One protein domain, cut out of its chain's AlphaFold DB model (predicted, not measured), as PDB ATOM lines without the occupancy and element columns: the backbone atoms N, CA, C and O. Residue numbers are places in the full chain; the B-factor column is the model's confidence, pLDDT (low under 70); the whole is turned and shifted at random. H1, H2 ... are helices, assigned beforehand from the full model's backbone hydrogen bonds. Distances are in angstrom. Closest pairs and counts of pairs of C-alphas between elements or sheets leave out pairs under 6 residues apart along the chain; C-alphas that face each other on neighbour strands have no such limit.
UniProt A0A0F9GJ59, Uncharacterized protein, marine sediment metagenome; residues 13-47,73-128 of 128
ATOM      1  N   LYS A  13      55.776 -16.846  43.494       93.81
ATOM      2  CA  LYS A  13      55.577 -15.456  43.058       93.81
ATOM      3  C   LYS A  13      55.077 -15.367  41.615       93.81
ATOM      4  O   LYS A  13      54.167 -14.594  41.331       93.81
ATOM      5  N   ARG A  14      55.633 -16.175  40.704       92.50
ATOM      6  CA  ARG A  14      55.204 -16.195  39.299       92.50
ATOM      7  C   ARG A  14      53.818 -16.815  39.132       92.50
ATOM      8  O   ARG A  14      53.028 -16.269  38.369       92.50
ATOM      9  N   ALA A  15      53.525 -17.899  39.845       92.62
ATOM     10  CA  ALA A  15      52.217 -18.545  39.845       92.62
ATOM     11  C   ALA A  15      51.120 -17.584  40.313       92.62
ATOM     12  O   ALA A  15      50.142 -17.385  39.601       92.62
ATOM     13  N   LEU A  16      51.325 -16.908  41.449       95.25
ATOM     14  CA  LEU A  16      50.377 -15.918  41.965       95.25
ATOM     15  C   LEU A  16      50.199 -14.722  41.028       95.25
ATOM     16  O   LEU A  16      49.072 -14.297  40.805       95.25
ATOM     17  N   PHE A  17      51.285 -14.206  40.443       96.19
ATOM     18  CA  PHE A  17      51.199 -13.113  39.473       96.19
ATOM     19  C   PHE A  17      50.367 -13.498  38.243       96.19
ATOM     20  O   PHE A  17      49.498 -12.741  37.821       96.19
ATOM     21  N   LEU A  18      50.627 -14.674  37.665       95.19
ATOM     22  CA  LEU A  18      49.889 -15.152  36.495       95.19
ATOM     23  C   LEU A  18      48.434 -15.470  36.840       95.19
ATOM     24  O   LEU A  18      47.556 -15.122  36.064       95.19
ATOM     25  N   CYS A  19      48.181 -16.059  38.012       95.44
ATOM     26  CA  CYS A  19      46.836 -16.296  38.524       95.44
ATOM     27  C   CYS A  19      46.068 -14.972  38.639       95.44
ATOM     28  O   CYS A  19      45.025 -14.818  38.016       95.44
ATOM     29  N   TRP A  20      46.633 -13.972  39.324       97.69
ATOM     30  CA  TRP A  20      46.022 -12.645  39.429       97.69
ATOM     31  C   TRP A  20      45.695 -12.061  38.050       97.69
ATOM     32  O   TRP A  20      44.551 -11.693  37.812       97.69
ATOM     33  N   LYS A  21      46.662 -12.013  37.127       97.69
ATOM     34  CA  LYS A  21      46.453 -11.378  35.818       97.69
ATOM     35  C   LYS A  21      45.500 -12.132  34.892       97.69
ATOM     36  O   LYS A  21      44.814 -11.494  34.100       97.69
ATOM     37  N   LEU A  22      45.436 -13.455  34.999       96.12
ATOM     38  CA  LEU A  22      44.454 -14.259  34.279       96.12
ATOM     39  C   LEU A  22      43.036 -13.975  34.784       96.12
ATOM     40  O   LEU A  22      42.146 -13.683  33.993       96.12
ATOM     41  N   TRP A  23      42.831 -14.043  36.100       96.50
ATOM     42  CA  TRP A  23      41.502 -13.877  36.691       96.50
ATOM     43  C   TRP A  23      41.001 -12.431  36.651       96.50
ATOM     44  O   TRP A  23      39.805 -12.217  36.501       96.50
ATOM     45  N   GLU A  24      41.904 -11.448  36.721       97.81
ATOM     46  CA  GLU A  24      41.589 -10.032  36.477       97.81
ATOM     47  C   GLU A  24      41.032  -9.849  35.059       97.81
ATOM     48  O   GLU A  24      39.961  -9.277  34.888       97.81
ATOM     49  N   TRP A  25      41.683 -10.441  34.052       97.62
ATOM     50  CA  TRP A  25      41.187 -10.393  32.678       97.62
ATOM     51  C   TRP A  25      39.849 -11.122  32.499       97.62
ATOM     52  O   TRP A  25      38.964 -10.599  31.830       97.62
ATOM     53  N   LEU A  26      39.656 -12.295  33.111       96.38
ATOM     54  CA  LEU A  26      38.375 -13.017  33.044       96.38
ATOM     55  C   LEU A  26      37.227 -12.246  33.706       96.38
ATOM     56  O   LEU A  26      36.080 -12.382  33.294       96.38
ATOM     57  N   ALA A  27      37.512 -11.440  34.730       97.25
ATOM     58  CA  ALA A  27      36.510 -10.560  35.322       97.25
ATOM     59  C   ALA A  27      36.128  -9.399  34.388       97.25
ATOM     60  O   ALA A  27      34.971  -8.986  34.367       97.25
ATOM     61  N   GLU A  28      37.085  -8.894  33.607       97.94
ATOM     62  CA  GLU A  28      36.863  -7.863  32.584       97.94
ATOM     63  C   GLU A  28      36.225  -8.417  31.298       97.94
ATOM     64  O   GLU A  28      35.678  -7.649  30.508       97.94
ATOM     65  N   ASN A  29      36.271  -9.737  31.090       97.62
ATOM     66  CA  ASN A  29      35.761 -10.420  29.899       97.62
ATOM     67  C   ASN A  29      34.856 -11.610  30.294       97.62
ATOM     68  O   ASN A  29      35.241 -12.767  30.104       97.62
ATOM     69  N   PRO A  30      33.663 -11.363  30.872       96.56
ATOM     70  CA  PRO A  30      32.767 -12.434  31.299       96.56
ATOM     71  C   PRO A  30      32.340 -13.325  30.129       96.56
ATOM     72  O   PRO A  30      32.101 -12.845  29.022       96.56
ATOM     73  N   GLY A  31      32.228 -14.628  30.384       94.38
ATOM     74  CA  GLY A  31      31.884 -15.635  29.377       94.38
ATOM     75  C   GLY A  31      33.079 -16.194  28.598       94.38
ATOM     76  O   GLY A  31      32.960 -17.268  28.009       94.38
ATOM     77  N   GLU A  32      34.238 -15.533  28.649       95.31
ATOM     78  CA  GLU A  32      35.456 -16.035  28.017       95.31
ATOM     79  C   GLU A  32      36.048 -17.248  28.743       95.31
ATOM     80  O   GLU A  32      35.874 -17.481  29.946       95.31
ATOM     81  N   GLU A  33      36.806 -18.040  27.990       92.75
ATOM     82  CA  GLU A  33      37.553 -19.167  28.535       92.75
ATOM     83  C   GLU A  33      38.965 -18.753  28.945       92.75
ATOM     84  O   GLU A  33      39.597 -17.910  28.312       92.75
ATOM     85  N   LYS A  34      39.540 -19.438  29.944       92.25
ATOM     86  CA  LYS A  34      40.946 -19.227  30.342       92.25
ATOM     87  C   LYS A  34      41.898 -19.275  29.145       92.25
ATOM     88  O   LYS A  34      42.823 -18.472  29.081       92.25
ATOM     89  N   LYS A  35      41.672 -20.191  28.192       91.44
ATOM     90  CA  LYS A  35      42.511 -20.370  26.995       91.44
ATOM     91  C   LYS A  35      42.485 -19.173  26.037       91.44
ATOM     92  O   LYS A  35      43.383 -19.059  25.214       91.44
ATOM     93  N   ALA A  36      41.502 -18.280  26.151       93.81
ATOM     94  CA  ALA A  36      41.399 -17.068  25.340       93.81
ATOM     95  C   ALA A  36      42.250 -15.903  25.881       93.81
ATOM     96  O   ALA A  36      42.384 -14.879  25.216       93.81
ATOM     97  N   TRP A  37      42.880 -16.051  27.054       94.62
ATOM     98  CA  TRP A  37      43.695 -14.985  27.636       94.62
ATOM     99  C   TRP A  37      44.822 -14.552  26.674       94.62
ATOM    100  O   TRP A  37      45.645 -15.386  26.271       94.62
ATOM    101  N   PRO A  38      44.929 -13.258  26.312       95.88
ATOM    102  CA  PRO A  38      45.829 -12.791  25.250       95.88
ATOM    103  C   PRO A  38      47.318 -12.935  25.587       95.88
ATOM    104  O   PRO A  38      48.182 -12.815  24.721       95.88
ATOM    105  N   HIS A  39      47.657 -13.184  26.852       94.56
ATOM    106  CA  HIS A  39      49.045 -13.362  27.263       94.56
ATOM    107  C   HIS A  39      49.589 -14.772  27.017       94.56
ATOM    108  O   HIS A  39      50.812 -14.946  27.107       94.56
ATOM    109  N   TRP A  40      48.744 -15.741  26.649       92.81
ATOM    110  CA  TRP A  40      49.198 -17.056  26.201       92.81
ATOM    111  C   TRP A  40      49.943 -16.988  24.869       92.81
ATOM    112  O   TRP A  40      49.587 -16.215  23.984       92.81
ATOM    113  N   VAL A  41      50.962 -17.833  24.703       93.00
ATOM    114  CA  VAL A  41      51.744 -17.934  23.457       93.00
ATOM    115  C   VAL A  41      50.865 -18.295  22.256       93.00
ATOM    116  O   VAL A  41      51.060 -17.721  21.187       93.00
ATOM    117  N   CYS A  42      49.874 -19.177  22.422       89.38
ATOM    118  CA  CYS A  42      48.929 -19.530  21.355       89.38
ATOM    119  C   CYS A  42      48.081 -18.336  20.872       89.38
ATOM    120  O   CYS A  42      47.641 -18.338  19.728       89.38
ATOM    121  N   ASN A  43      47.948 -17.288  21.693       93.56
ATOM    122  CA  ASN A  43      47.229 -16.050  21.379       93.56
ATOM    123  C   ASN A  43      48.174 -14.873  21.048       93.56
ATOM    124  O   ASN A  43      47.761 -13.717  21.076       93.56
ATOM    125  N   GLY A  44      49.457 -15.138  20.768       93.19
ATOM    126  CA  GLY A  44      50.456 -14.105  20.445       93.19
ATOM    127  C   GLY A  44      51.136 -13.453  21.658       93.19
ATOM    128  O   GLY A  44      51.904 -12.501  21.510       93.19
ATOM    129  N   GLY A  45      50.881 -13.962  22.863       94.00
ATOM    130  CA  GLY A  45      51.508 -13.522  24.102       94.00
ATOM    131  C   GLY A  45      52.886 -14.142  24.371       94.00
ATOM    132  O   GLY A  45      53.582 -14.638  23.486       94.00
ATOM    133  N   LYS A  46      53.318 -14.088  25.637       91.81
ATOM    134  CA  LYS A  46      54.657 -14.544  26.085       91.81
ATOM    135  C   LYS A  46      54.610 -15.602  27.184       91.81
ATOM    136  O   LYS A  46      55.656 -16.083  27.620       91.81
ATOM    137  N   VAL A  47      53.425 -15.920  27.693       89.19
ATOM    138  CA  VAL A  47      53.245 -16.923  28.739       89.19
ATOM    139  C   VAL A  47      53.006 -18.259  28.055       89.19
ATOM    140  O   VAL A  47      52.067 -18.400  27.276       89.19
ATOM    141  N   LEU A  73      47.502 -28.998  49.166       75.50
ATOM    142  CA  LEU A  73      47.865 -28.302  50.412       75.50
ATOM    143  C   LEU A  73      48.939 -27.227  50.175       75.50
ATOM    144  O   LEU A  73      48.964 -26.187  50.836       75.50
ATOM    145  N   GLU A  74      49.807 -27.439  49.183       82.31
ATOM    146  CA  GLU A  74      50.836 -26.473  48.795       82.31
ATOM    147  C   GLU A  74      50.308 -25.349  47.889       82.31
ATOM    148  O   GLU A  74      51.053 -24.419  47.551       82.31
ATOM    149  N   CYS A  75      49.035 -25.393  47.479       88.25
ATOM    150  CA  CYS A  75      48.460 -24.373  46.618       88.25
ATOM    151  C   CYS A  75      48.635 -22.982  47.260       88.25
ATOM    152  O   CYS A  75      48.196 -22.745  48.388       88.25
ATOM    153  N   PRO A  76      49.200 -21.988  46.546       90.81
ATOM    154  CA  PRO A  76      49.365 -20.636  47.084       90.81
ATOM    155  C   PRO A  76      48.053 -19.942  47.485       90.81
ATOM    156  O   PRO A  76      48.093 -18.908  48.156       90.81
ATOM    157  N   LEU A  77      46.917 -20.493  47.049       91.62
ATOM    158  CA  LEU A  77      45.564 -20.044  47.354       91.62
ATOM    159  C   LEU A  77      44.790 -21.019  48.253       91.62
ATOM    160  O   LEU A  77      43.600 -20.815  48.421       91.62
ATOM    161  N   TYR A  78      45.424 -22.034  48.846       88.06
ATOM    162  CA  TYR A  78      44.747 -23.076  49.631       88.06
ATOM    163  C   TYR A  78      43.732 -22.515  50.650       88.06
ATOM    164  O   TYR A  78      42.541 -22.785  50.557       88.06
ATOM    165  N   GLU A  79      44.177 -21.611  51.528       87.06
ATOM    166  CA  GLU A  79      43.343 -20.965  52.560       87.06
ATOM    167  C   GLU A  79      42.207 -20.075  52.011       87.06
ATOM    168  O   GLU A  79      41.378 -19.595  52.779       87.06
ATOM    169  N   PHE A  80      42.189 -19.766  50.710       90.25
ATOM    170  CA  PHE A  80      41.111 -18.984  50.099       90.25
ATOM    171  C   PHE A  80      39.901 -19.843  49.717       90.25
ATOM    172  O   PHE A  80      38.794 -19.316  49.672       90.25
ATOM    173  N   TRP A  81      40.094 -21.131  49.441       85.50
ATOM    174  CA  TRP A  81      39.076 -21.963  48.798       85.50
ATOM    175  C   TRP A  81      37.958 -22.468  49.716       85.50
ATOM    176  O   TRP A  81      37.076 -23.153  49.227       85.50
ATOM    177  N   ASP A  82      37.960 -22.073  50.991       69.56
ATOM    178  CA  ASP A  82      37.093 -22.622  52.039       69.56
ATOM    179  C   ASP A  82      37.230 -24.148  52.165       69.56
ATOM    180  O   ASP A  82      36.573 -24.939  51.497       69.56
ATOM    181  N   THR A  83      38.106 -24.573  53.070       64.38
ATOM    182  CA  THR A  83      38.405 -25.991  53.303       64.38
ATOM    183  C   THR A  83      37.364 -26.688  54.182       64.38
ATOM    184  O   THR A  83      37.598 -27.817  54.597       64.38
ATOM    185  N   SER A  84      36.261 -26.017  54.538       62.31
ATOM    186  CA  SER A  84      35.203 -26.588  55.384       62.31
ATOM    187  C   SER A  84      34.099 -27.313  54.606       62.31
ATOM    188  O   SER A  84      33.233 -27.931  55.221       62.31
ATOM    189  N   GLY A  85      34.127 -27.241  53.270       58.12
ATOM    190  CA  GLY A  85      33.179 -27.933  52.397       58.12
ATOM    191  C   GLY A  85      33.501 -29.417  52.197       58.12
ATOM    192  O   GLY A  85      34.637 -29.853  52.362       58.12
ATOM    193  N   GLU A  86      32.488 -30.188  51.809       57.16
ATOM    194  CA  GLU A  86      32.660 -31.545  51.289       57.16
ATOM    195  C   GLU A  86      32.888 -31.467  49.770       57.16
ATOM    196  O   GLU A  86      32.162 -30.766  49.059       57.16
ATOM    197  N   SER A  87      33.900 -32.171  49.262       54.81
ATOM    198  CA  SER A  87      34.055 -32.378  47.820       54.81
ATOM    199  C   SER A  87      33.185 -33.525  47.342       54.81
ATOM    200  O   SER A  87      33.080 -34.545  48.018       54.81
ATOM    201  N   SER A  88      32.649 -33.422  46.130       51.38
ATOM    202  CA  SER A  88      31.989 -34.545  45.464       51.38
ATOM    203  C   SER A  88      32.943 -35.405  44.619       51.38
ATOM    204  O   SER A  88      32.539 -36.487  44.194       51.38
ATOM    205  N   ILE A  89      34.174 -34.943  44.328       49.34
ATOM    206  CA  ILE A  89      35.012 -35.532  43.258       49.34
ATOM    207  C   ILE A  89      36.519 -35.663  43.605       49.34
ATOM    208  O   ILE A  89      37.175 -36.521  43.018       49.34
ATOM    209  N   SER A  90      37.077 -34.899  44.556       54.88
ATOM    210  CA  SER A  90      38.509 -34.971  44.946       54.88
ATOM    211  C   SER A  90      38.839 -34.099  46.172       54.88
ATOM    212  O   SER A  90      38.160 -33.100  46.393       54.88
ATOM    213  N   ASP A  91      39.904 -34.379  46.932       67.81
ATOM    214  CA  ASP A  91      40.418 -33.520  48.030       67.81
ATOM    215  C   ASP A  91      41.052 -32.192  47.530       67.81
ATOM    216  O   ASP A  91      42.090 -31.719  47.993       67.81
ATOM    217  N   GLU A  92      40.426 -31.562  46.535       79.69
ATOM    218  CA  GLU A  92      40.840 -30.315  45.905       79.69
ATOM    219  C   GLU A  92      39.874 -29.191  46.314       79.69
ATOM    220  O   GLU A  92      38.809 -29.042  45.710       79.69
ATOM    221  N   PRO A  93      40.226 -28.325  47.284       83.25
ATOM    222  CA  PRO A  93      39.310 -27.296  47.789       83.25
ATOM    223  C   PRO A  93      38.782 -26.333  46.722       83.25
ATOM    224  O   PRO A  93      37.685 -25.795  46.839       83.25
ATOM    225  N   CYS A  94      39.539 -26.106  45.643       86.69
ATOM    226  CA  CYS A  94      39.074 -25.276  44.534       86.69
ATOM    227  C   CYS A  94      37.990 -25.939  43.671       86.69
ATOM    228  O   CYS A  94      37.414 -25.257  42.834       86.69
ATOM    229  N   MET A  95      37.720 -27.231  43.837       85.62
ATOM    230  CA  MET A  95      36.659 -27.952  43.125       85.62
ATOM    231  C   MET A  95      35.391 -28.123  43.968       85.62
ATOM    232  O   MET A  95      34.381 -28.598  43.453       85.62
ATOM    233  N   TYR A  96      35.404 -27.709  45.240       85.81
ATOM    234  CA  TYR A  96      34.227 -27.789  46.107       85.81
ATOM    235  C   TYR A  96      33.093 -26.939  45.531       85.81
ATOM    236  O   TYR A  96      33.343 -25.864  44.979       85.81
ATOM    237  N   GLU A  97      31.842 -27.375  45.695       85.50
ATOM    238  CA  GLU A  97      30.665 -26.665  45.165       85.50
ATOM    239  C   GLU A  97      30.543 -25.230  45.694       85.50
ATOM    240  O   GLU A  97      30.097 -24.333  44.980       85.50
ATOM    241  N   SER A  98      30.992 -24.997  46.930       85.56
ATOM    242  CA  SER A  98      31.035 -23.678  47.567       85.56
ATOM    243  C   SER A  98      32.189 -22.791  47.081       85.56
ATOM    244  O   SER A  98      32.202 -21.585  47.352       85.56
ATOM    245  N   SER A  99      33.170 -23.354  46.372       89.44
ATOM    246  CA  SER A  99      34.363 -22.624  45.960       89.44
ATOM    247  C   SER A  99      34.046 -21.601  44.866       89.44
ATOM    248  O   SER A  99      33.220 -21.801  43.972       89.44
ATOM    249  N   GLN A 100      34.780 -20.488  44.880       91.81
ATOM    250  CA  GLN A 100      34.636 -19.451  43.853       91.81
ATOM    251  C   GLN A 100      35.010 -19.963  42.453       91.81
ATOM    252  O   GLN A 100      34.500 -19.470  41.453       91.81
ATOM    253  N   PHE A 101      35.891 -20.959  42.367       91.38
ATOM    254  CA  PHE A 101      36.291 -21.543  41.092       91.38
ATOM    255  C   PHE A 101      35.183 -22.416  40.496       91.38
ATOM    256  O   PHE A 101      34.862 -22.254  39.319       91.38
ATOM    257  N   GLN A 102      34.538 -23.261  41.306       89.56
ATOM    258  CA  GLN A 102      33.385 -24.043  40.859       89.56
ATOM    259  C   GLN A 102      32.185 -23.150  40.507       89.56
ATOM    260  O   GLN A 102      31.500 -23.389  39.507       89.56
ATOM    261  N   GLY A 103      31.984 -22.063  41.261       91.31
ATOM    262  CA  GLY A 103      31.031 -21.006  40.910       91.31
ATOM    263  C   GLY A 103      31.301 -20.407  39.524       91.31
ATOM    264  O   GLY A 103      30.389 -20.327  38.700       91.31
ATOM    265  N   TRP A 104      32.562 -20.085  39.211       93.62
ATOM    266  CA  TRP A 104      32.950 -19.603  37.881       93.62
ATOM    267  C   TRP A 104      32.726 -20.644  36.775       93.62
ATOM    268  O   TRP A 104      32.220 -20.290  35.712       93.62
ATOM    269  N   ILE A 105      33.060 -21.921  37.001       91.38
ATOM    270  CA  ILE A 105      32.796 -22.994  36.022       91.38
ATOM    271  C   ILE A 105      31.301 -23.060  35.695       91.38
ATOM    272  O   ILE A 105      30.930 -23.176  34.525       91.38
ATOM    273  N   SER A 106      30.460 -22.955  36.724       92.31
ATOM    274  CA  SER A 106      29.006 -23.073  36.615       92.31
ATOM    275  C   SER A 106      28.355 -21.837  35.985       92.31
ATOM    276  O   SER A 106      27.329 -21.953  35.319       92.31
ATOM    277  N   ASN A 107      28.947 -20.650  36.164       93.69
ATOM    278  CA  ASN A 107      28.436 -19.397  35.617       93.69
ATOM    279  C   ASN A 107      29.568 -18.433  35.216       93.69
ATOM    280  O   ASN A 107      29.852 -17.446  35.894       93.69
ATOM    281  N   LYS A 108      30.189 -18.686  34.058       91.75
ATOM    282  CA  LYS A 108      31.314 -17.883  33.536       91.75
ATOM    283  C   LYS A 108      30.963 -16.422  33.226       91.75
ATOM    284  O   LYS A 108      31.868 -15.600  33.092       91.75
ATOM    285  N   ASN A 109      29.678 -16.100  33.079       92.44
ATOM    286  CA  ASN A 109      29.207 -14.740  32.806       92.44
ATOM    287  C   ASN A 109      29.132 -13.873  34.071       92.44
ATOM    288  O   ASN A 109      28.925 -12.668  33.964       92.44
ATOM    289  N   GLU A 110      29.287 -14.471  35.253       93.81
ATOM    290  CA  GLU A 110      29.235 -13.782  36.537       93.81
ATOM    291  C   GLU A 110      30.659 -13.384  36.982       93.81
ATOM    292  O   GLU A 110      31.449 -14.237  37.404       93.81
ATOM    293  N   PRO A 111      31.038 -12.093  36.893       94.44
ATOM    294  CA  PRO A 111      32.412 -11.662  37.142       94.44
ATOM    295  C   PRO A 111      32.803 -11.710  38.623       94.44
ATOM    296  O   PRO A 111      33.994 -11.636  38.932       94.44
ATOM    297  N   THR A 112      31.849 -11.802  39.557       96.12
ATOM    298  CA  THR A 112      32.136 -11.814  41.005       96.12
ATOM    299  C   THR A 112      33.066 -12.955  41.420       96.12
ATOM    300  O   THR A 112      33.971 -12.733  42.232       96.12
ATOM    301  N   TYR A 113      32.934 -14.133  40.808       94.81
ATOM    302  CA  TYR A 113      33.822 -15.273  41.048       94.81
ATOM    303  C   TYR A 113      35.266 -14.977  40.615       94.81
ATOM    304  O   TYR A 113      36.199 -15.062  41.420       94.81
ATOM    305  N   SER A 114      35.452 -14.542  39.366       95.81
ATOM    306  CA  SER A 114      36.764 -14.183  38.809       95.81
ATOM    307  C   SER A 114      37.421 -13.044  39.592       95.81
ATOM    308  O   SER A 114      38.600 -13.129  39.940       95.81
ATOM    309  N   ASN A 115      36.647 -12.018  39.962       97.06
ATOM    310  CA  ASN A 115      37.099 -10.912  40.809       97.06
ATOM    311  C   ASN A 115      37.605 -11.398  42.171       97.06
ATOM    312  O   ASN A 115      38.658 -10.958  42.642       97.06
ATOM    313  N   SER A 116      36.880 -12.322  42.802       96.25
ATOM    314  CA  SER A 116      37.246 -12.870  44.110       96.25
ATOM    315  C   SER A 116      38.573 -13.625  44.051       96.25
ATOM    316  O   SER A 116      39.451 -13.403  44.894       96.25
ATOM    317  N   ILE A 117      38.763 -14.452  43.018       96.12
ATOM    318  CA  ILE A 117      40.005 -15.205  42.804       96.12
ATOM    319  C   ILE A 117      41.169 -14.255  42.484       96.12
ATOM    320  O   ILE A 117      42.242 -14.362  43.087       96.12
ATOM    321  N   ALA A 118      40.958 -13.278  41.595       97.31
ATOM    322  CA  ALA A 118      41.959 -12.272  41.245       97.31
ATOM    323  C   ALA A 118      42.431 -11.491  42.480       97.31
ATOM    324  O   ALA A 118      43.635 -11.344  42.712       97.31
ATOM    325  N   ALA A 119      41.490 -11.049  43.320       97.75
ATOM    326  CA  ALA A 119      41.786 -10.328  44.549       97.75
ATOM    327  C   ALA A 119      42.563 -11.193  45.553       97.75
ATOM    328  O   ALA A 119      43.504 -10.707  46.188       97.75
ATOM    329  N   ALA A 120      42.216 -12.475  45.694       96.75
ATOM    330  CA  ALA A 120      42.947 -13.401  46.555       96.75
ATOM    331  C   ALA A 120      44.397 -13.604  46.083       96.75
ATOM    332  O   ALA A 120      45.328 -13.481  46.888       96.75
ATOM    333  N   ALA A 121      44.597 -13.828  44.781       97.19
ATOM    334  CA  ALA A 121      45.918 -13.964  44.174       97.19
ATOM    335  C   ALA A 121      46.770 -12.703  44.340       97.19
ATOM    336  O   ALA A 121      47.925 -12.799  44.764       97.19
ATOM    337  N   LYS A 122      46.190 -11.522  44.101       98.00
ATOM    338  CA  LYS A 122      46.859 -10.233  44.303       98.00
ATOM    339  C   LYS A 122      47.301 -10.041  45.755       98.00
ATOM    340  O   LYS A 122      48.480  -9.801  46.003       98.00
ATOM    341  N   ARG A 123      46.397 -10.244  46.724       97.44
ATOM    342  CA  ARG A 123      46.711 -10.115  48.160       97.44
ATOM    343  C   ARG A 123      47.842 -11.041  48.601       97.44
ATOM    344  O   ARG A 123      48.635 -10.669  49.459       97.44
ATOM    345  N   ARG A 124      47.907 -12.261  48.062       95.69
ATOM    346  CA  ARG A 124      48.997 -13.205  48.361       95.69
ATOM    347  C   ARG A 124      50.295 -12.797  47.677       95.69
ATOM    348  O   ARG A 124      51.339 -12.887  48.307       95.69
ATOM    349  N   TYR A 125      50.234 -12.335  46.429       96.31
ATOM    350  CA  TYR A 125      51.394 -11.843  45.685       96.31
ATOM    351  C   TYR A 125      52.060 -10.644  46.374       96.31
ATOM    352  O   TYR A 125      53.280 -10.608  46.481       96.31
ATOM    353  N   GLU A 126      51.269  -9.691  46.868       95.25
ATOM    354  CA  GLU A 126      51.764  -8.477  47.534       95.25
ATOM    355  C   GLU A 126      52.408  -8.751  48.902       95.25
ATOM    356  O   GLU A 126      53.168  -7.925  49.398       95.25
ATOM    357  N   LYS A 127      52.146  -9.919  49.502       94.25
ATOM    358  CA  LYS A 127      52.762 -10.368  50.761       94.25
ATOM    359  C   LYS A 127      54.090 -11.124  50.568       94.25
ATOM    360  O   LYS A 127      54.650 -11.570  51.567       94.25
ATOM    361  N   LEU A 128      54.559 -11.313  49.324       87.12
ATOM    362  CA  LEU A 128      55.810 -12.018  48.972       87.12
ATOM    363  C   LEU A 128      56.984 -11.083  48.661       87.12
ATOM    364  O   LEU A 128      58.027 -11.240  49.321       87.12
TER     365      LEU A 128
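This is residues 13 to 47 and 73 to 128 of the 128 residues of an uncharacterized protein of marine sediment metagenome (UniProt A0A0F9GJ59). Two long helices, H1 and H3, stand side by side and run opposite ways, and the short helix H2 packs on the first part of H3, folding back into it as a helical hairpin. Two long stretches with no named element, residues 29 to 47 and residues 73 to 99, spread out on opposite sides of this helical core, the first on the side of H1 and the second on the side of H2. The printed part has 91 residues with three named helices, in the order H1, H2, H3, and no named strand; the class is all helix, although just 38 of the 91 residues are in named elements. The whole is compact, with a radius of gyration of the C-alphas of 13.3 A, and its C-alphas span 39 by 31 by 21 A.

H1, residues 13 to 28, touches H3, residues 111 to 125, with 33 pairs of C-alphas within 8 A. Their closest C-alphas are those of Trp 20 and Ala 118, 4.5 A apart. The two run opposite ways at a shallow tilt of 23 degrees, and their centres are 7.8 A apart. H2, residues 100 to 106, is apart from H1. H2 touches H3 with 11 pairs of C-alphas within 8 A, and H3 touches H2 with residues 111 to 117 alone. The closest C-alphas of H2 and H3 are those of Gln 100 and Tyr 113, 5.1 A apart. These two helices form a helical hairpin, running opposite ways at a shallow tilt of 32 degrees. In H1, H2 and H3 every O i to N i+4 pair is within hydrogen-bond range.

H1 begins at C-alpha 13, at (55.577, -15.456, 43.058), and reaches C-alpha 28, at (36.863, -7.863, 32.584), a length of 22.8 A. H2 runs from Gln 100 to Ser 106. H3 runs from Pro 111 to Tyr 125 over 20.8 A and ends at C-alpha 125, at (51.394, -11.843, 45.685).

The two C-alphas farthest apart are those of Gly 44 and Ser 84, 40.1 A, one in each of the long stretches with no named element. The first and last printed C-alphas, those of Lys 13 and Leu 128, are 6.8 A apart, and Leu 128 is the chain's last residue. Residues 48 to 72 are not printed, and C-alphas 47 and 73 are 25.1 A apart across this cut, which falls in the link from H1 to H2. The link from H2 to H3, with 4 residues, is tight. The mean pLDDT of the printed part is 89.0, and residues 82 to 91 are under 70, where the model's confidence is low.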